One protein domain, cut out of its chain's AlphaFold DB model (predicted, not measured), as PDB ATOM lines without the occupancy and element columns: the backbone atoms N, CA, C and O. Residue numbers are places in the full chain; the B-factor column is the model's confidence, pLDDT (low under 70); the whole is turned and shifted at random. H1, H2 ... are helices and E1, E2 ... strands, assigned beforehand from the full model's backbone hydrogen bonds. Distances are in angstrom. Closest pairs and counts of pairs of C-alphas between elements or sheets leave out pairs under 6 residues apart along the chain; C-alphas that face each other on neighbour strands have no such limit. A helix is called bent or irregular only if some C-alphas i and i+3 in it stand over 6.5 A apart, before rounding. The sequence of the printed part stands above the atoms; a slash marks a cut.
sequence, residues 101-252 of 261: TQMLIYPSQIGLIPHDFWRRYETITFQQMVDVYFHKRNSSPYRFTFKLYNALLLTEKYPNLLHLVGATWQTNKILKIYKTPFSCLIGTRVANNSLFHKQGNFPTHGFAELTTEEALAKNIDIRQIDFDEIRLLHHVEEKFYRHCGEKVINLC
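Overview. This is residues 101 to 252 of the 261 residues of the protein "IBD domain-containing protein" of Trichomonas vaginalis (UniProt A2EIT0). A small twisted sheet of four strands stands near the middle of the long axis, with the longest helix, H4, rising steeply from one face of it over the edge strand E1. Short helices surround these two: H1, H2 and H3 make one end of the long axis beyond H4, H9 and the loop of residues 218 to 229 make the other end beyond the sheet, H5, H6, H7 and H8 follow one another in an arc, and H10 lies on the side of H4 away from H5 and H6. The printed part has 152 residues, with ten named helices and four named strands in the order H1 H2 H3 H4 H5 E1 E2 H6 H7 H8 E3 H9 E4 H10. The sheet's order is E1 E2 E4 E3, all antiparallel, and the class is mixed, helices and strands. The whole is compact, with a radius of gyration of the C-alphas of 14.7 A and spans of 45 by 30 by 27 A.

Along the chain. Begin with the longest strand, E4, residues 230 to 235: find C-alpha 230 at (213.083, 182.254, 241.992) and follow it 16.7 A to C-alpha 235 at (197.103, 187.009, 243.351). The other strands are E2, residues 174 to 178 and 13.3 A long, E1, residues 167 to 169, and E3, residues 207 to 209. H4, residues 144 to 157, runs 20.0 A from C-alpha 144 at (203.880, 198.756, 242.459). Before it look for H1, residues 107 to 110, H2, residues 115 to 118, and H3, residues 126 to 134 and 10.3 A long. After it come H5, residues 159 to 165, H6, residues 179 to 185 and 10.1 A long, H7, residues 191 to 196, H8, residues 201 to 204, H9, residues 212 to 217, and H10, residues 245 to 249. H5 is irregular, with C-alphas 160 and 163 7.1 A apart.

Arrangement. From edge to edge the strands' lines turn by 91 degrees. E1 and E2 form a hairpin, with N 168 and O 176 at 2.9 A. Between E2 and E4 look at N 177 and O 231, 2.8 A; between E4 and E3, at N 208 and O 234, 2.9 A. H4 is on the sheet at a height of 6.6 A and stands up from it at 52 degrees, in two layers, a helix on one face of a sheet; its closest C-alphas to E1 are those of Leu 152 and Thr 168, 5.1 A. H5, H6, H8 and H9 only graze the sheet. H4 is the hub, touching three helices. With H5 it forms a helical hairpin at a shallow tilt of 31 degrees, opposite ways, closest at the C-alphas of Thr 155 and Leu 162, 5.5 A. It only just touches H1 and H10, with 3 pairs of C-alphas within 8 A each; the closest are those of Ile 110 and Leu 153, 6.6 A, and of Thr 145 and Ile 249, 6.7 A. H5 touches H6, about perpendicular at 88 degrees, at the C-alphas of Leu 164 and Pro 181, 5.3 A. H6 touches H7 at 76 degrees, about perpendicular, at the C-alphas of Ser 183 and Ala 191, 5.4 A. H7 and H8 touch only at the corner, at the C-alphas of Leu 195 and Asn 201, 4.7 A. H2 only just touches H1, at the C-alphas of Trp 118 and Pro 107, 6.1 A. H3 is close to but not clearly touching H4, at the C-alphas of Phe 134 and Lys 147, 6.4 A. Every O i to N i+4 pair is within hydrogen-bond range in H3, H4, H6, H7, H9 and H10; H5 has 1 of 3, beside 3 of 4 O i to N i+3 pairs, and H1, H2 and H8 are too short for an i+4 pair.

Size, cuts and confidence. The two C-alphas farthest apart are those of Arg 120 and Glu 213, at 45.0 A. The printed part has no cut. The link from H9 to E4, residues 218 to 229, is the one long link. The mean pLDDT of the printed part is 95.2, and no printed residue is under 70.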
ATOM      1  N   THR A 101     220.609 197.694 227.687       77.56
ATOM      2  CA  THR A 101     220.230 198.989 228.273       77.56
ATOM      3  C   THR A 101     219.924 200.053 227.227       77.56
ATOM      4  O   THR A 101     219.133 200.961 227.494       77.56
ATOM      5  N   GLN A 102     220.505 199.930 226.032       88.19
ATOM      6  CA  GLN A 102     220.291 200.830 224.897       88.19
ATOM      7  C   GLN A 102     219.180 200.355 223.950       88.19
ATOM      8  O   GLN A 102     218.833 201.078 223.017       88.19
ATOM      9  N   MET A 103     218.589 199.177 224.191       91.38
ATOM     10  CA  MET A 103     217.467 198.671 223.402       91.38
ATOM     11  C   MET A 103     216.312 199.678 223.409       91.38
ATOM     12  O   MET A 103     215.871 200.124 224.471       91.38
ATOM     13  N   LEU A 104     215.810 200.005 222.215       95.00
ATOM     14  CA  LEU A 104     214.641 200.861 222.045       95.00
ATOM     15  C   LEU A 104     213.360 200.075 222.310       95.00
ATOM     16  O   LEU A 104     213.103 199.033 221.708       95.00
ATOM     17  N   ILE A 105     212.537 200.624 223.190       96.38
ATOM     18  CA  ILE A 105     211.226 200.114 223.556       96.38
ATOM     19  C   ILE A 105     210.174 201.073 223.007       96.38
ATOM     20  O   ILE A 105     210.340 202.287 223.087       96.38
ATOM     21  N   TYR A 106     209.078 200.511 222.494       96.62
ATOM     22  CA  TYR A 106     207.916 201.228 221.965       96.62
ATOM     23  C   TYR A 106     206.726 201.035 222.922       96.62
ATOM     24  O   TYR A 106     205.985 200.060 222.772       96.62
ATOM     25  N   PRO A 107     206.528 201.901 223.938       96.56
ATOM     26  CA  PRO A 107     205.559 201.664 225.015       96.56
ATOM     27  C   PRO A 107     204.124 201.418 224.535       96.56
ATOM     28  O   PRO A 107     203.423 200.559 225.076       96.56
ATOM     29  N   SER A 108     203.702 202.139 223.494       93.62
ATOM     30  CA  SER A 108     202.369 202.026 222.893       93.62
ATOM     31  C   SER A 108     202.118 200.659 222.251       93.62
ATOM     32  O   SER A 108     201.023 200.123 222.387       93.62
ATOM     33  N   GLN A 109     203.129 200.059 221.615       94.56
ATOM     34  CA  GLN A 109     203.008 198.760 220.942       94.56
ATOM     35  C   GLN A 109     202.877 197.585 221.920       94.56
ATOM     36  O   GLN A 109     202.383 196.523 221.553       94.56
ATOM     37  N   ILE A 110     203.348 197.767 223.152       95.50
ATOM     38  CA  ILE A 110     203.347 196.740 224.204       95.50
ATOM     39  C   ILE A 110     202.114 196.892 225.103       95.50
ATOM     40  O   ILE A 110     201.712 195.954 225.785       95.50
ATOM     41  N   GLY A 111     201.493 198.076 225.095       96.38
ATOM     42  CA  GLY A 111     200.346 198.382 225.940       96.38
ATOM     43  C   GLY A 111     200.734 198.657 227.391       96.38
ATOM     44  O   GLY A 111     200.000 198.266 228.295       96.38
ATOM     45  N   LEU A 112     201.877 199.319 227.626       97.50
ATOM     46  CA  LEU A 112     202.296 199.693 228.980       97.50
ATOM     47  C   LEU A 112     201.279 200.635 229.649       97.50
ATOM     48  O   LEU A 112     200.677 201.497 228.997       97.50
ATOM     49  N   ILE A 113     201.133 200.489 230.969       97.50
ATOM     50  CA  ILE A 113     200.172 201.225 231.805       97.50
ATOM     51  C   ILE A 113     200.890 202.050 232.894       97.50
ATOM     52  O   ILE A 113     201.988 201.687 233.313       97.50
ATOM     53  N   PRO A 114     200.341 203.167 233.395       97.12
ATOM     54  CA  PRO A 114     199.137 203.837 232.917       97.12
ATOM     55  C   PRO A 114     199.317 204.364 231.493       97.12
ATOM     56  O   PRO A 114     200.361 204.940 231.174       97.12
ATOM     57  N   HIS A 115     198.307 204.208 230.639       96.25
ATOM     58  CA  HIS A 115     198.410 204.619 229.237       96.25
ATOM     59  C   HIS A 115     198.714 206.115 229.082       96.25
ATOM     60  O   HIS A 115     199.518 206.495 228.232       96.25
ATOM     61  N   ASP A 116     198.142 206.969 229.933       95.06
ATOM     62  CA  ASP A 116     198.383 208.418 229.892       95.06
ATOM     63  C   ASP A 116     199.827 208.790 230.249       95.06
ATOM     64  O   ASP A 116     200.370 209.768 229.732       95.06
ATOM     65  N   PHE A 117     200.489 207.992 231.095       96.19
ATOM     66  CA  PHE A 117     201.905 208.188 231.389       96.19
ATOM     67  C   PHE A 117     202.763 207.867 230.161       96.19
ATOM     68  O   PHE A 117     203.641 208.653 229.809       96.19
ATOM     69  N   TRP A 118     202.511 206.725 229.516       97.00
ATOM     70  CA  TRP A 118     203.349 206.215 228.430       97.00
ATOM     71  C   TRP A 118     203.077 206.862 227.073       97.00
ATOM     72  O   TRP A 118     203.973 206.871 226.236       97.00
ATOM     73  N   ARG A 119     201.901 207.470 226.861       95.81
ATOM     74  CA  ARG A 119     201.518 208.112 225.586       95.81
ATOM     75  C   ARG A 119     202.500 209.186 225.111       95.81
ATOM     76  O   ARG A 119     202.590 209.440 223.917       95.81
ATOM     77  N   ARG A 120     203.236 209.820 226.025       94.88
ATOM     78  CA  ARG A 120     204.224 210.858 225.688       94.88
ATOM     79  C   ARG A 120     205.561 210.320 225.171       94.88
ATOM     80  O   ARG A 120     206.406 211.114 224.780       94.88
ATOM     81  N   TYR A 121     205.767 209.005 225.216       96.44
ATOM     82  CA  TYR A 121     206.975 208.355 224.721       96.44
ATOM     83  C   TYR A 121     206.620 207.529 223.487       96.44
ATOM     84  O   TYR A 121     205.959 206.497 223.593       96.44
ATOM     85  N   GLU A 122     207.075 207.972 222.316       95.62
ATOM     86  CA  GLU A 122     207.022 207.152 221.101       95.62
ATOM     87  C   GLU A 122     208.018 205.989 221.201       95.62
ATOM     88  O   GLU A 122     207.665 204.828 220.991       95.62
ATOM     89  N   THR A 123     209.244 206.312 221.618       96.75
ATOM     90  CA  THR A 123     210.307 205.364 221.951       96.75
ATOM     91  C   THR A 123     211.027 205.790 223.225       96.75
ATOM     92  O   THR A 123     210.997 206.958 223.618       96.75
ATOM     93  N   ILE A 124     211.656 204.830 223.897       97.56
ATOM     94  CA  ILE A 124     212.503 205.059 225.071       97.56
ATOM     95  C   ILE A 124     213.524 203.925 225.178       97.56
ATOM     96  O   ILE A 124     213.199 202.785 224.846       97.56
ATOM     97  N   THR A 125     214.748 204.198 225.633       96.81
ATOM     98  CA  THR A 125     215.684 203.100 225.924       96.81
ATOM     99  C   THR A 125     215.265 202.352 227.188       96.81
ATOM    100  O   THR A 125     214.600 202.916 228.063       96.81
ATOM    101  N   PHE A 126     215.678 201.092 227.333       96.56
ATOM    102  CA  PHE A 126     215.432 200.355 228.575       96.56
ATOM    103  C   PHE A 126     216.007 201.086 229.798       96.56
ATOM    104  O   PHE A 126     215.302 201.250 230.792       96.56
ATOM    105  N   GLN A 127     217.231 201.617 229.715       95.44
ATOM    106  CA  GLN A 127     217.824 202.369 230.826       95.44
ATOM    107  C   GLN A 127     216.998 203.608 231.197       95.44
ATOM    108  O   GLN A 127     216.657 203.802 232.362       95.44
ATOM    109  N   GLN A 128     216.607 204.416 230.208       96.69
ATOM    110  CA  GLN A 128     215.767 205.588 230.456       96.69
ATOM    111  C   GLN A 128     214.432 205.185 231.087       96.69
ATOM    112  O   GLN A 128     213.966 205.852 232.006       96.69
ATOM    113  N   MET A 129     213.825 204.085 230.631       97.56
ATOM    114  CA  MET A 129     212.593 203.542 231.201       97.56
ATOM    115  C   MET A 129     212.757 203.191 232.684       97.56
ATOM    116  O   MET A 129     211.879 203.513 233.491       97.56
ATOM    117  N   VAL A 130     213.877 202.571 233.058       96.94
ATOM    118  CA  VAL A 130     214.196 202.281 234.459       96.94
ATOM    119  C   VAL A 130     214.240 203.574 235.281       96.94
ATOM    120  O   VAL A 130     213.507 203.696 236.268       96.94
ATOM    121  N   ASP A 131     214.982 204.578 234.817       95.44
ATOM    122  CA  ASP A 131     215.215 205.829 235.549       95.44
ATOM    123  C   ASP A 131     213.951 206.704 235.678       95.44
ATOM    124  O   ASP A 131     213.681 207.320 236.721       95.44
ATOM    125  N   VAL A 132     213.145 206.789 234.611       96.38
ATOM    126  CA  VAL A 132     211.961 207.665 234.576       96.38
ATOM    127  C   VAL A 132     210.709 207.016 235.154       96.38
ATOM    128  O   VAL A 132     209.763 207.743 235.464       96.38
ATOM    129  N   TYR A 133     210.687 205.688 235.314       97.81
ATOM    130  CA  TYR A 133     209.497 204.955 235.745       97.81
ATOM    131  C   TYR A 133     209.759 203.943 236.864       97.81
ATOM    132  O   TYR A 133     209.185 204.082 237.948       97.81
ATOM    133  N   PHE A 134     210.600 202.927 236.647       97.56
ATOM    134  CA  PHE A 134     210.727 201.828 237.614       97.56
ATOM    135  C   PHE A 134     211.382 202.256 238.931       97.56
ATOM    136  O   PHE A 134     210.916 201.844 239.997       97.56
ATOM    137  N   HIS A 135     212.367 203.154 238.883       96.25
ATOM    138  CA  HIS A 135     213.026 203.711 240.071       96.25
ATOM    139  C   HIS A 135     212.264 204.872 240.712       96.25
ATOM    140  O   HIS A 135     212.631 205.343 241.791       96.25
ATOM    141  N   LYS A 136     211.167 205.349 240.105       96.50
ATOM    142  CA  LYS A 136     210.344 206.387 240.738       96.50
ATOM    143  C   LYS A 136     209.683 205.848 241.994       96.50
ATOM    144  O   LYS A 136     209.188 204.726 242.019       96.50
ATOM    145  N   ARG A 137     209.629 206.666 243.043       93.38
ATOM    146  CA  ARG A 137     208.915 206.319 244.275       93.38
ATOM    147  C   ARG A 137     207.459 205.959 243.963       93.38
ATOM    148  O   ARG A 137     206.837 206.590 243.111       93.38
ATOM    149  N   ASN A 138     206.920 204.980 244.689       90.69
ATOM    150  CA  ASN A 138     205.523 204.576 244.560       90.69
ATOM    151  C   ASN A 138     204.595 205.787 244.758       90.69
ATOM    152  O   ASN A 138     204.569 206.410 245.819       90.69
ATOM    153  N   SER A 139     203.843 206.108 243.713       90.25
ATOM    154  CA  SER A 139     202.745 207.076 243.689       90.25
ATOM    155  C   SER A 139     201.730 206.619 242.638       90.25
ATOM    156  O   SER A 139     201.975 205.616 241.972       90.25
ATOM    157  N   SER A 140     200.593 207.303 242.471       91.06
ATOM    158  CA  SER A 140     199.506 206.833 241.591       91.06
ATOM    159  C   SER A 140     199.957 206.312 240.203       91.06
ATOM    160  O   SER A 140     199.593 205.177 239.877       91.06
ATOM    161  N   PRO A 141     200.787 207.034 239.412       91.38
ATOM    162  CA  PRO A 141     201.260 206.546 238.108       91.38
ATOM    163  C   PRO A 141     202.405 205.521 238.177       91.38
ATOM    164  O   PRO A 141     202.617 204.789 237.214       91.38
ATOM    165  N   TYR A 142     203.134 205.448 239.295       94.69
ATOM    166  CA  TYR A 142     204.290 204.557 239.498       94.69
ATOM    167  C   TYR A 142     204.016 203.487 240.559       94.69
ATOM    168  O   TYR A 142     204.938 203.019 241.231       94.69
ATOM    169  N   ARG A 143     202.747 203.156 240.809       94.38
ATOM    170  CA  ARG A 143     202.390 202.209 241.867       94.38
ATOM    171  C   ARG A 143     202.959 200.831 241.543       94.38
ATOM    172  O   ARG A 143     203.129 200.473 240.376       94.38
ATOM    173  N   PHE A 144     203.221 200.052 242.586       96.12
ATOM    174  CA  PHE A 144     203.880 198.756 242.459       96.12
ATOM    175  C   PHE A 144     203.183 197.822 241.459       96.12
ATOM    176  O   PHE A 144     203.849 197.239 240.609       96.12
ATOM    177  N   THR A 145     201.852 197.736 241.493       96.56
ATOM    178  CA  THR A 145     201.085 196.849 240.604       96.56
ATOM    179  C   THR A 145     201.208 197.223 239.127       96.56
ATOM    180  O   THR A 145     201.283 196.329 238.287       96.56
ATOM    181  N   PHE A 146     201.328 198.514 238.793       97.56
ATOM    182  CA  PHE A 146     201.621 198.945 237.421       97.56
ATOM    183  C   PHE A 146     203.041 198.581 237.000       97.56
ATOM    184  O   PHE A 146     203.235 198.069 235.900       97.56
ATOM    185  N   LYS A 147     204.030 198.772 237.881       97.88
ATOM    186  CA  LYS A 147     205.411 198.353 237.604       97.88
ATOM    187  C   LYS A 147     205.504 196.855 237.360       97.88
ATOM    188  O   LYS A 147     206.089 196.444 236.367       97.88
ATOM    189  N   LEU A 148     204.892 196.053 238.227       98.44
ATOM    190  CA  LEU A 148     204.861 194.602 238.082       98.44
ATOM    191  C   LEU A 148     204.205 194.187 236.759       98.44
ATOM    192  O   LEU A 148     204.776 193.394 236.019       98.44
ATOM    193  N   TYR A 149     203.044 194.755 236.428       98.44
ATOM    194  CA  TYR A 149     202.354 194.434 235.179       98.44
ATOM    195  C   TYR A 149     203.171 194.832 233.942       98.44
ATOM    196  O   TYR A 149     203.328 194.035 233.022       98.44
ATOM    197  N   ASN A 150     203.774 196.023 233.941       98.44
ATOM    198  CA  ASN A 150     204.647 196.459 232.852       98.44
ATOM    199  C   ASN A 150     205.899 195.594 232.719       98.44
ATOM    200  O   ASN A 150     206.308 195.303 231.602       98.44
ATOM    201  N   ALA A 151     206.502 195.170 233.831       98.56
ATOM    202  CA  ALA A 151     207.638 194.256 233.816       98.56
ATOM    203  C   ALA A 151     207.280 192.932 233.118       98.56
ATOM    204  O   ALA A 151     208.041 192.446 232.288       98.56
ATOM    205  N   LEU A 152     206.089 192.395 233.392       98.69
ATOM    206  CA  LEU A 152     205.587 191.177 232.752       98.69
ATOM    207  C   LEU A 152     205.310 191.371 231.255       98.69
ATOM    208  O   LEU A 152     205.639 190.503 230.453       98.69
ATOM    209  N   LEU A 153     204.739 192.514 230.867       98.38
ATOM    210  CA  LEU A 153     204.543 192.855 229.457       98.38
ATOM    211  C   LEU A 153     205.877 193.009 228.707       98.38
ATOM    212  O   LEU A 153     206.000 192.596 227.553       98.38
ATOM    213  N   LEU A 154     206.884 193.597 229.359       97.94
ATOM    214  CA  LEU A 154     208.211 193.783 228.778       97.94
ATOM    215  C   LEU A 154     208.882 192.454 228.462       97.94
ATOM    216  O   LEU A 154     209.382 192.297 227.356       97.94
ATOM    217  N   THR A 155     208.890 191.500 229.390       97.94
ATOM    218  CA  THR A 155     209.535 190.194 229.167       97.94
ATOM    219  C   THR A 155     208.714 189.271 228.282       97.94
ATOM    220  O   THR A 155     209.277 188.398 227.627       97.94
ATOM    221  N   GLU A 156     207.402 189.479 228.204       97.25
ATOM    222  CA  GLU A 156     206.559 188.817 227.213       97.25
ATOM    223  C   GLU A 156     206.894 189.284 225.789       97.25
ATOM    224  O   GLU A 156     207.007 188.461 224.881       97.25
ATOM    225  N   LYS A 157     207.104 190.593 225.588       97.19
ATOM    226  CA  LYS A 157     207.479 191.145 224.280       97.19
ATOM    227  C   LYS A 157     208.959 190.940 223.940       97.19
ATOM    228  O   LYS A 157     209.280 190.664 222.786       97.19
ATOM    229  N   TYR A 158     209.842 191.094 224.923       95.50
ATOM    230  CA  TYR A 158     211.298 191.032 224.792       95.50
ATOM    231  C   TYR A 158     211.879 190.041 225.811       95.50
ATOM    232  O   TYR A 158     212.394 190.445 226.860       95.50
ATOM    233  N   PRO A 159     211.825 188.729 225.522       95.75
ATOM    234  CA  PRO A 159     212.289 187.702 226.455       95.75
ATOM    235  C   PRO A 159     213.761 187.833 226.852       95.75
ATOM    236  O   PRO A 159     214.137 187.438 227.953       95.75
ATOM    237  N   ASN A 160     214.599 188.423 225.993       94.31
ATOM    238  CA  ASN A 160     216.007 188.666 226.297       94.31
ATOM    239  C   ASN A 160     216.189 189.615 227.494       94.31
ATOM    240  O   ASN A 160     217.147 189.458 228.239       94.31
ATOM    241  N   LEU A 161     215.231 190.510 227.770       96.00
ATOM    242  CA  LEU A 161     215.284 191.408 228.928       96.00
ATOM    243  C   LEU A 161     214.988 190.710 230.263       96.00
ATOM    244  O   LEU A 161     215.089 191.349 231.308       96.00
ATOM    245  N   LEU A 162     214.637 189.418 230.283       97.00
ATOM    246  CA  LEU A 162     214.265 188.717 231.518       97.00
ATOM    247  C   LEU A 162     215.349 188.786 232.600       97.00
ATOM    248  O   LEU A 162     215.023 188.948 233.772       97.00
ATOM    249  N   HIS A 163     216.623 188.716 232.223       95.62
ATOM    250  CA  HIS A 163     217.731 188.788 233.176       95.62
ATOM    251  C   HIS A 163     217.941 190.196 233.770       95.62
ATOM    252  O   HIS A 163     218.600 190.314 234.799       95.62
ATOM    253  N   LEU A 164     217.363 191.243 233.166       96.06
ATOM    254  CA  LEU A 164     217.355 192.617 233.691       96.06
ATOM    255  C   LEU A 164     216.048 192.952 234.415       96.06
ATOM    256  O   LEU A 164     216.048 193.686 235.397       96.06
ATOM    257  N   VAL A 165     214.925 192.429 233.919       97.88
ATOM    258  CA  VAL A 165     213.579 192.745 234.413       97.88
ATOM    259  C   VAL A 165     213.170 191.824 235.559       97.88
ATOM    260  O   VAL A 165     212.595 192.277 236.539       97.88
ATOM    261  N   GLY A 166     213.446 190.525 235.457       97.94
ATOM    262  CA  GLY A 166     213.208 189.561 236.530       97.94
ATOM    263  C   GLY A 166     211.759 189.168 236.794       97.94
ATOM    264  O   GLY A 166     211.492 188.568 237.827       97.94
ATOM    265  N   ALA A 167     210.818 189.467 235.903       98.56
ATOM    266  CA  ALA A 167     209.426 189.041 236.046       98.56
ATOM    267  C   ALA A 167     208.942 188.390 234.754       98.56
ATOM    268  O   ALA A 167     209.177 188.933 233.683       98.56
ATOM    269  N   THR A 168     208.253 187.253 234.835       98.50
ATOM    270  CA  THR A 168     207.592 186.616 233.685       98.50
ATOM    271  C   THR A 168     206.349 185.840 234.121       98.50
ATOM    272  O   THR A 168     206.170 185.533 235.301       98.50
ATOM    273  N   TRP A 169     205.475 185.519 233.172       98.12
ATOM    274  CA  TRP A 169     204.328 184.645 233.399       98.12
ATOM    275  C   TRP A 169     204.765 183.179 233.337       98.12
ATOM    276  O   TRP A 169     205.266 182.723 232.311       98.12
ATOM    277  N   GLN A 170     204.524 182.423 234.408       97.19
ATOM    278  CA  GLN A 170     204.626 180.960 234.384       97.19
ATOM    279  C   GLN A 170     203.364 180.342 233.769       97.19
ATOM    280  O   GLN A 170     203.428 179.374 233.019       97.19
ATOM    281  N   THR A 171     202.205 180.916 234.089       96.62
ATOM    282  CA  THR A 171     200.901 180.595 233.494       96.62
ATOM    283  C   THR A 171     200.088 181.882 233.365       96.62
ATOM    284  O   THR A 171     200.584 182.963 233.666       96.62
ATOM    285  N   ASN A 172     198.811 181.799 232.986       97.12
ATOM    286  CA  ASN A 172     197.950 182.984 232.927       97.12
ATOM    287  C   ASN A 172     197.684 183.639 234.295       97.12
ATOM    288  O   ASN A 172     197.244 184.781 234.328       97.12
ATOM    289  N   LYS A 173     197.917 182.937 235.411       97.06
ATOM    290  CA  LYS A 173     197.654 183.443 236.773       97.06
ATOM    291  C   LYS A 173     198.861 183.358 237.707       97.06
ATOM    292  O   LYS A 173     198.825 183.932 238.791       97.06
ATOM    293  N   ILE A 174     199.907 182.634 237.307       98.00
ATOM    294  CA  ILE A 174     201.105 182.437 238.120       98.00
ATOM    295  C   ILE A 174     202.253 183.254 237.546       98.00
ATOM    296  O   ILE A 174     202.598 183.135 236.368       98.00
ATOM    297  N   LEU A 175     202.853 184.060 238.411       98.31
ATOM    298  CA  LEU A 175     204.044 184.850 238.156       98.31
ATOM    299  C   LEU A 175     205.279 184.046 238.540       98.31
ATOM    300  O   LEU A 175     205.280 183.379 239.572       98.31
ATOM    301  N   LYS A 176     206.343 184.174 237.753       98.38
ATOM    302  CA  LYS A 176     207.696 183.750 238.106       98.38
ATOM    303  C   LYS A 176     208.563 184.994 238.263       98.38
ATOM    304  O   LYS A 176     208.754 185.742 237.303       98.38
ATOM    305  N   ILE A 177     209.067 185.213 239.472       98.38
ATOM    306  CA  ILE A 177     209.878 186.376 239.835       98.38
ATOM    307  C   ILE A 177     211.290 185.923 240.174       98.38
ATOM    308  O   ILE A 177     211.496 185.135 241.092       98.38
ATOM    309  N   TYR A 178     212.260 186.459 239.449       97.88
ATOM    310  CA  TYR A 178     213.678 186.364 239.756       97.88
ATOM    311  C   TYR A 178     214.011 187.495 240.729       97.88
ATOM    312  O   TYR A 178     214.044 188.669 240.346       97.88
ATOM    313  N   LYS A 179     214.212 187.135 241.998       96.06
ATOM    314  CA  LYS A 179     214.349 188.036 243.148       96.06
ATOM    315  C   LYS A 179     215.367 189.139 242.882       96.06
ATOM    316  O   LYS A 179     215.016 190.317 242.965       96.06
ATOM    317  N   THR A 180     216.593 188.762 242.526       95.44
ATOM    318  CA  THR A 180     217.689 189.715 242.326       95.44
ATOM    319  C   THR A 180     217.413 190.686 241.166       95.44
ATOM    320  O   THR A 180     217.291 191.882 241.447       95.44
ATOM    321  N   PRO A 181     217.193 190.243 239.908       96.62
ATOM    322  CA  PRO A 181     216.901 191.161 238.804       96.62
ATOM    323  C   PRO A 181     215.682 192.056 239.046       96.62
ATOM    324  O   PRO A 181     215.752 193.265 238.830       96.62
ATOM    325  N   PHE A 182     214.584 191.502 239.572       98.06
ATOM    326  CA  PHE A 182     213.376 192.289 239.814       98.06
ATOM    327  C   PHE A 182     213.592 193.345 240.902       98.06
ATOM    328  O   PHE A 182     213.108 194.469 240.768       98.06
ATOM    329  N   SER A 183     214.362 193.028 241.948       96.44
ATOM    330  CA  SER A 183     214.722 193.999 242.989       96.44
ATOM    331  C   SER A 183     215.597 195.141 242.459       96.44
ATOM    332  O   SER A 183     215.389 196.295 242.843       96.44
ATOM    333  N   CYS A 184     216.510 194.852 241.524       95.69
ATOM    334  CA  CYS A 184     217.309 195.859 240.830       95.69
ATOM    335  C   CYS A 184     216.435 196.748 239.937       95.69
ATOM    336  O   CYS A 184     216.551 197.976 239.996       95.69
ATOM    337  N   LEU A 185     215.518 196.147 239.167       97.19
ATOM    338  CA  LEU A 185     214.593 196.868 238.291       97.19
ATOM    339  C   LEU A 185     213.798 197.917 239.068       97.19
ATOM    340  O   LEU A 185     213.731 199.069 238.657       97.19
ATOM    341  N   ILE A 186     213.205 197.538 240.201       95.88
ATOM    342  CA  ILE A 186     212.369 198.438 241.009       95.88
ATOM    343  C   ILE A 186     213.174 199.367 241.932       95.88
ATOM    344  O   ILE A 186     212.584 200.227 242.588       95.88
ATOM    345  N   GLY A 187     214.499 199.206 241.996       93.44
ATOM    346  CA  GLY A 187     215.396 200.059 242.779       93.44
ATOM    347  C   GLY A 187     215.405 199.761 244.283       93.44
ATOM    348  O   GLY A 187     215.605 200.667 245.093       93.44
ATOM    349  N   THR A 188     215.175 198.510 244.692       90.88
ATOM    350  CA  THR A 188     215.200 198.097 246.106       90.88
ATOM    351  C   THR A 188     216.472 197.326 246.441       90.88
ATOM    352  O   THR A 188     216.806 196.365 245.760       90.88
ATOM    353  N   ARG A 189     217.153 197.696 247.535       83.19
ATOM    354  CA  ARG A 189     218.408 197.043 247.966       83.19
ATOM    355  C   ARG A 189     218.208 195.740 248.738       83.19
ATOM    356  O   ARG A 189     219.066 194.871 248.707       83.19
ATOM    357  N   VAL A 190     217.098 195.622 249.466       88.00
ATOM    358  CA  VAL A 190     216.809 194.470 250.332       88.00
ATOM    359  C   VAL A 190     215.557 193.784 249.807       88.00
ATOM    360  O   VAL A 190     214.444 194.079 250.249       88.00
ATOM    361  N   ALA A 191     215.735 192.909 248.813       88.12
ATOM    362  CA  ALA A 191     214.638 192.270 248.087       88.12
ATOM    363  C   ALA A 191     213.649 191.575 249.038       88.12
ATOM    364  O   ALA A 191     212.469 191.904 249.025       88.12
ATOM    365  N   ASN A 192     214.130 190.714 249.943       88.50
ATOM    366  CA  ASN A 192     213.278 189.980 250.889       88.50
ATOM    367  C   ASN A 192     212.359 190.906 251.698       88.50
ATOM    368  O   ASN A 192     211.143 190.739 251.682       88.50
ATOM    369  N   ASN A 193     212.919 191.934 252.341       89.56
ATOM    370  CA  ASN A 193     212.136 192.820 253.205       89.56
ATOM    371  C   ASN A 193     211.198 193.743 252.421       89.56
ATOM    372  O   ASN A 193     210.103 194.047 252.886       89.56
ATOM    373  N   SER A 194     211.621 194.206 251.244       92.25
ATOM    374  CA  SER A 194     210.848 195.169 250.449       92.25
ATOM    375  C   SER A 194     209.778 194.522 249.570       92.25
ATOM    376  O   SER A 194     208.768 195.159 249.278       92.25
ATOM    377  N   LEU A 195     209.977 193.271 249.153       95.00
ATOM    378  CA  LEU A 195     209.092 192.573 248.226       95.00
ATOM    379  C   LEU A 195     208.261 191.488 248.903       95.00
ATOM    380  O   LEU A 195     207.046 191.504 248.738       95.00
ATOM    381  N   PHE A 196     208.897 190.583 249.650       95.81
ATOM    382  CA  PHE A 196     208.307 189.295 250.049       95.81
ATOM    383  C   PHE A 196     207.926 189.213 251.533       95.81
ATOM    384  O   PHE A 196     207.106 188.392 251.924       95.81
ATOM    385  N   HIS A 197     208.465 190.087 252.386       94.31
ATOM    386  CA  HIS A 197     208.042 190.179 253.785       94.31
ATOM    387  C   HIS A 197     206.545 190.516 253.892       94.31
ATOM    388  O   HIS A 197     205.978 191.123 252.990       94.31
ATOM    389  N   LYS A 198     205.907 190.227 255.034       92.56
ATOM    390  CA  LYS A 198     204.470 190.497 255.263       92.56
ATOM    391  C   LYS A 198     204.046 191.950 254.989       92.56
ATOM    392  O   LYS A 198     202.902 192.202 254.643       92.56
ATOM    393  N   GLN A 199     204.971 192.898 255.143       92.19
ATOM    394  CA  GLN A 199     204.776 194.329 254.847       92.19
ATOM    395  C   GLN A 199     205.407 194.774 253.513       92.19
ATOM    396  O   GLN A 199     205.427 195.958 253.192       92.19
ATOM    397  N   GLY A 200     205.964 193.832 252.757       93.88
ATOM    398  CA  GLY A 200     206.559 194.045 251.448       93.88
ATOM    399  C   GLY A 200     205.506 194.238 250.359       93.88
ATOM    400  O   GLY A 200     204.304 194.045 250.559       93.88
ATOM    401  N   ASN A 201     205.964 194.636 249.177       94.88
ATOM    402  CA  ASN A 201     205.092 195.014 248.071       94.88
ATOM    403  C   ASN A 201     204.167 193.880 247.596       94.88
ATOM    404  O   ASN A 201     203.010 194.163 247.294       94.88
ATOM    405  N   PHE A 202     204.629 192.626 247.531       96.62
ATOM    406  CA  PHE A 202     203.791 191.523 247.047       96.62
ATOM    407  C   PHE A 202     202.649 191.202 248.028       96.62
ATOM    408  O   PHE A 202     201.494 191.359 247.617       96.62
ATOM    409  N   PRO A 203     202.896 190.860 249.312       95.88
ATOM    410  CA  PRO A 203     201.802 190.528 250.229       95.88
ATOM    411  C   PRO A 203     200.812 191.675 250.420       95.88
ATOM    412  O   PRO A 203     199.601 191.473 250.399       95.88
ATOM    413  N   THR A 204     201.318 192.907 250.514       93.94
ATOM    414  CA  THR A 204     200.462 194.082 250.708       93.94
ATOM    415  C   THR A 204     199.581 194.426 249.505       93.94
ATOM    416  O   THR A 204     198.648 195.205 249.659       93.94
ATOM    417  N   HIS A 205     199.827 193.859 248.321       94.06
ATOM    418  CA  HIS A 205     198.970 194.010 247.137       94.06
ATOM    419  C   HIS A 205     198.251 192.701 246.770       94.06
ATOM    420  O   HIS A 205     197.869 192.515 245.617       94.06
ATOM    421  N   GLY A 206     198.082 191.789 247.735       94.81
ATOM    422  CA  GLY A 206     197.264 190.589 247.565       94.81
ATOM    423  C   GLY A 206     197.947 189.437 246.837       94.81
ATOM    424  O   GLY A 206     197.256 188.549 246.343       94.81
ATOM    425  N   PHE A 207     199.281 189.429 246.758       97.12
ATOM    426  CA  PHE A 207     200.025 188.296 246.212       97.12
ATOM    427  C   PHE A 207     200.481 187.342 247.312       97.12
ATOM    428  O   PHE A 207     200.960 187.773 248.358       97.12
ATOM    429  N   ALA A 208     200.392 186.047 247.031       96.75
ATOM    430  CA  ALA A 208     200.914 184.980 247.871       96.75
ATOM    431  C   ALA A 208     201.920 184.132 247.085       96.75
ATOM    432  O   ALA A 208     201.714 183.830 245.902       96.75
ATOM    433  N   GLU A 209     203.014 183.768 247.753       97.62
ATOM    434  CA  GLU A 209     204.002 182.818 247.247       97.62
ATOM    435  C   GLU A 209     203.399 181.409 247.219       97.62
ATOM    436  O   GLU A 209     202.672 181.038 248.137       97.62
ATOM    437  N   LEU A 210     203.685 180.644 246.165       97.44
ATOM    438  CA  LEU A 210     203.344 179.224 246.112       97.44
ATOM    439  C   LEU A 210     204.411 178.396 246.820       97.44
ATOM    440  O   LEU A 210     205.607 178.629 246.621       97.44
ATOM    441  N   THR A 211     203.983 177.371 247.552       96.19
ATOM    442  CA  THR A 211     204.896 176.323 248.021       96.19
ATOM    443  C   THR A 211     205.255 175.352 246.894       96.19
ATOM    444  O   THR A 211     204.619 175.312 245.833       96.19
ATOM    445  N   THR A 212     206.275 174.528 247.130       95.88
ATOM    446  CA  THR A 212     206.655 173.425 246.241       95.88
ATOM    447  C   THR A 212     205.468 172.498 245.970       95.88
ATOM    448  O   THR A 212     205.195 172.155 244.820       95.88
ATOM    449  N   GLU A 213     204.726 172.127 247.014       96.69
ATOM    450  CA  GLU A 213     203.571 171.230 246.938       96.69
ATOM    451  C   GLU A 213     202.443 171.846 246.105       96.69
ATOM    452  O   GLU A 213     201.876 171.182 245.237       96.69
ATOM    453  N   GLU A 214     202.147 173.131 246.314       96.81
ATOM    454  CA  GLU A 214     201.123 173.846 245.550       96.81
ATOM    455  C   GLU A 214     201.503 173.997 244.075       96.81
ATOM    456  O   GLU A 214     200.647 173.872 243.193       96.81
ATOM    457  N   ALA A 215     202.782 174.252 243.785       96.81
ATOM    458  CA  ALA A 215     203.284 174.341 242.419       96.81
ATOM    459  C   ALA A 215     203.161 172.992 241.689       96.81
ATOM    460  O   ALA A 215     202.660 172.947 240.561       96.81
ATOM    461  N   LEU A 216     203.539 171.891 242.349       95.69
ATOM    462  CA  LEU A 216     203.391 170.535 241.815       95.69
ATOM    463  C   LEU A 216     201.919 170.162 241.603       95.69
ATOM    464  O   LEU A 216     201.569 169.660 240.537       95.69
ATOM    465  N   ALA A 217     201.039 170.477 242.558       96.50
ATOM    466  CA  ALA A 217     199.597 170.246 242.431       96.50
ATOM    467  C   ALA A 217     198.974 171.009 241.247       96.50
ATOM    468  O   ALA A 217     197.979 170.574 240.667       96.50
ATOM    469  N   LYS A 218     199.574 172.139 240.854       94.94
ATOM    470  CA  LYS A 218     199.189 172.934 239.679       94.94
ATOM    471  C   LYS A 218     199.909 172.509 238.388       94.94
ATOM    472  O   LYS A 218     199.771 173.201 237.382       94.94
ATOM    473  N   ASN A 219     200.637 171.389 238.394       95.31
ATOM    474  CA  ASN A 219     201.426 170.870 237.267       95.31
ATOM    475  C   ASN A 219     202.468 171.872 236.732       95.31
ATOM    476  O   ASN A 219     202.706 171.955 235.525       95.31
ATOM    477  N   ILE A 220     203.075 172.663 237.619       95.56
ATOM    478  CA  ILE A 220     204.147 173.592 237.254       95.56
ATOM    479  C   ILE A 220     205.481 172.843 237.254       95.56
ATOM    480  O   ILE A 220     205.817 172.153 238.215       95.56
ATOM    481  N   ASP A 221     206.267 173.013 236.191       93.31
ATOM    482  CA  ASP A 221     207.643 172.516 236.148       93.31
ATOM    483  C   ASP A 221     208.546 173.357 237.060       93.31
ATOM    484  O   ASP A 221     208.855 174.515 236.768       93.31
ATOM    485  N   ILE A 222     208.972 172.755 238.169       94.56
ATOM    486  CA  ILE A 222     209.803 173.391 239.195       94.56
ATOM    487  C   ILE A 222     211.284 172.996 239.113       94.56
ATOM    488  O   ILE A 222     212.062 173.394 239.973       94.56
ATOM    489  N   ARG A 223     211.719 172.248 238.085       93.25
ATOM    490  CA  ARG A 223     213.111 171.748 237.983       93.25
ATOM    491  C   ARG A 223     214.177 172.849 238.010       93.25
ATOM    492  O   ARG A 223     215.320 172.583 238.356       93.25
ATOM    493  N   GLN A 224     213.807 174.066 237.619       90.88
ATOM    494  CA  GLN A 224     214.679 175.244 237.592       90.88
ATOM    495  C   GLN A 224     214.240 176.314 238.604       90.88
ATOM    496  O   GLN A 224     214.409 177.504 238.343       90.88
ATOM    497  N   ILE A 225     213.577 175.921 239.694       93.31
ATOM    498  CA  ILE A 225     213.041 176.840 240.701       93.31
ATOM    499  C   ILE A 225     213.572 176.404 242.064       93.31
ATOM    500  O   ILE A 225     213.205 175.351 242.572       93.31
ATOM    501  N   ASP A 226     214.446 177.224 242.641       93.12
ATOM    502  CA  ASP A 226     215.059 176.983 243.953       93.12
ATOM    503  C   ASP A 226     214.211 177.497 245.126       93.12
ATOM    504  O   ASP A 226     214.560 177.261 246.279       93.12
ATOM    505  N   PHE A 227     213.114 178.209 244.842       92.25
ATOM    506  CA  PHE A 227     212.273 178.881 245.833       92.25
ATOM    507  C   PHE A 227     213.056 179.818 246.777       92.25
ATOM    508  O   PHE A 227     212.495 180.245 247.784       92.25
ATOM    509  N   ASP A 228     214.292 180.222 246.420       92.50
ATOM    510  CA  ASP A 228     215.069 181.273 247.095       92.50
ATOM    511  C   ASP A 228     215.468 182.452 246.178       92.50
ATOM    512  O   ASP A 228     215.147 183.600 246.497       92.50
ATOM    513  N   GLU A 229     216.026 182.233 244.997       95.19
ATOM    514  CA  GLU A 229     216.179 183.303 244.004       95.19
ATOM    515  C   GLU A 229     214.983 183.390 243.062       95.19
ATOM    516  O   GLU A 229     214.700 184.461 242.523       95.19
ATOM    517  N   ILE A 230     214.235 182.300 242.889       97.19
ATOM    518  CA  ILE A 230     213.083 182.254 241.992       97.19
ATOM    519  C   ILE A 230     211.815 182.008 242.805       97.19
ATOM    520  O   ILE A 230     211.649 180.959 243.417       97.19
ATOM    521  N   ARG A 231     210.896 182.974 242.796       97.50
ATOM    522  CA  ARG A 231     209.596 182.898 243.474       97.50
ATOM    523  C   ARG A 231     208.470 182.670 242.489       97.50
ATOM    524  O   ARG A 231     208.403 183.329 241.453       97.50
ATOM    525  N   LEU A 232     207.553 181.784 242.855       98.38
ATOM    526  CA  LEU A 232     206.266 181.652 242.191       98.38
ATOM    527  C   LEU A 232     205.217 182.380 243.016       98.38
ATOM    528  O   LEU A 232     205.109 182.127 244.211       98.38
ATOM    529  N   LEU A 233     204.454 183.275 242.394       98.25
ATOM    530  CA  LEU A 233     203.404 184.024 243.083       98.25
ATOM    531  C   LEU A 233     202.093 183.981 242.314       98.25
ATOM    532  O   LEU A 233     202.071 183.877 241.090       98.25
ATOM    533  N   HIS A 234     201.000 184.140 243.042       97.44
ATOM    534  CA  HIS A 234     199.671 184.345 242.486       97.44
ATOM    535  C   HIS A 234     198.946 185.427 243.273       97.44
ATOM    536  O   HIS A 234     199.264 185.673 244.434       97.44
ATOM    537  N   HIS A 235     197.979 186.085 242.643       96.88
ATOM    538  CA  HIS A 235     197.103 187.009 243.351       96.88
ATOM    539  C   HIS A 235     195.951 186.232 243.983       96.88
ATOM    540  O   HIS A 235     195.241 185.517 243.279       96.88
ATOM    541  N   VAL A 236     195.751 186.397 245.289       95.06
ATOM    542  CA  VAL A 236     194.824 185.592 246.102       95.06
ATOM    543  C   VAL A 236     193.382 185.709 245.601       95.06
ATOM    544  O   VAL A 236     192.680 184.714 245.494       95.06
ATOM    545  N   GLU A 237     192.952 186.909 245.209       92.81
ATOM    546  CA  GLU A 237     191.604 187.128 244.653       92.81
ATOM    547  C   GLU A 237     191.513 186.871 243.137       92.81
ATOM    548  O   GLU A 237     190.533 187.249 242.503       92.81
ATOM    549  N   GLU A 238     192.577 186.348 242.520       93.00
ATOM    550  CA  GLU A 238     192.679 186.064 241.080       93.00
ATOM    551  C   GLU A 238     192.415 187.252 240.126       93.00
ATOM    552  O   GLU A 238     192.249 187.067 238.921       93.00
ATOM    553  N   LYS A 239     192.419 188.492 240.632       92.81
ATOM    554  CA  LYS A 239     192.225 189.712 239.827       92.81
ATOM    555  C   LYS A 239     193.425 190.032 238.937       92.81
ATOM    556  O   LYS A 239     193.258 190.594 237.859       92.81
ATOM    557  N   PHE A 240     194.629 189.663 239.368       96.44
ATOM    558  CA  PHE A 240     195.850 189.877 238.597       96.44
ATOM    559  C   PHE A 240     196.151 188.646 237.737       96.44
ATOM    560  O   PHE A 240     196.640 187.628 238.228       96.44
ATOM    561  N   TYR A 241     195.864 188.746 236.443       96.69
ATOM    562  CA  TYR A 241     196.107 187.688 235.465       96.69
ATOM    563  C   TYR A 241     196.614 188.273 234.144       96.69
ATOM    564  O   TYR A 241     196.578 189.486 233.905       96.69
ATOM    565  N   ARG A 242     197.116 187.397 233.279       97.25
ATOM    566  CA  ARG A 242     197.659 187.754 231.973       97.25
ATOM    567  C   ARG A 242     196.609 188.490 231.139       97.25
ATOM    568  O   ARG A 242     195.510 187.984 230.948       97.25
ATOM    569  N   HIS A 243     196.950 189.680 230.650       95.00
ATOM    570  CA  HIS A 243     196.066 190.548 229.855       95.00
ATOM    571  C   HIS A 243     194.862 191.174 230.596       95.00
ATOM    572  O   HIS A 243     193.952 191.677 229.940       95.00
ATOM    573  N   CYS A 244     194.841 191.218 231.935       94.12
ATOM    574  CA  CYS A 244     193.746 191.872 232.676       94.12
ATOM    575  C   CYS A 244     193.641 193.400 232.439       94.12
ATOM    576  O   CYS A 244     192.564 193.982 232.579       94.12
ATOM    577  N   GLY A 245     194.735 194.047 232.020       93.56
ATOM    578  CA  GLY A 245     194.751 195.441 231.569       93.56
ATOM    579  C   GLY A 245     194.549 196.491 232.669       93.56
ATOM    580  O   GLY A 245     194.276 196.195 233.831       93.56
ATOM    581  N   GLU A 246     194.680 197.767 232.296       95.44
ATOM    582  CA  GLU A 246     194.763 198.884 233.251       95.44
ATOM    583  C   GLU A 246     193.558 198.990 234.200       95.44
ATOM    584  O   GLU A 246     193.721 199.281 235.387       95.44
ATOM    585  N   LYS A 247     192.340 198.743 233.701       94.00
ATOM    586  CA  LYS A 247     191.111 198.848 234.504       94.00
ATOM    587  C   LYS A 247     191.103 197.862 235.668       94.00
ATOM    588  O   LYS A 247     190.736 198.246 236.772       94.00
ATOM    589  N   VAL A 248     191.524 196.620 235.429       92.06
ATOM    590  CA  VAL A 248     191.563 195.585 236.469       92.06
ATOM    591  C   VAL A 248     192.735 195.830 237.412       92.06
ATOM    592  O   VAL A 248     192.548 195.791 238.624       92.06
ATOM    593  N   ILE A 249     193.912 196.188 236.887       93.44
ATOM    594  CA  ILE A 249     195.080 196.490 237.729       93.44
ATOM    595  C   ILE A 249     194.823 197.683 238.661       93.44
ATOM    596  O   ILE A 249     195.331 197.713 239.780       93.44
ATOM    597  N   ASN A 250     193.993 198.649 238.255       90.19
ATOM    598  CA  ASN A 250     193.575 199.742 239.135       90.19
ATOM    599  C   ASN A 250     192.818 199.272 240.387       90.19
ATOM    600  O   ASN A 250     192.846 199.980 241.392       90.19
ATOM    601  N   LEU A 251     192.171 198.104 240.337       87.06
ATOM    602  CA  LEU A 251     191.462 197.496 241.465       87.06
ATOM    603  C   LEU A 251     192.389 196.676 242.374       87.06
ATOM    604  O   LEU A 251     192.007 196.360 243.498       87.06
ATOM    605  N   CYS A 252     193.605 196.352 241.918       83.75
ATOM    606  CA  CYS A 252     194.654 195.753 242.741       83.75
ATOM    607  C   CYS A 252     195.301 196.850 243.600       83.75
ATOM    608  O   CYS A 252     196.358 197.399 243.264       83.75
TER     609      CYS A 252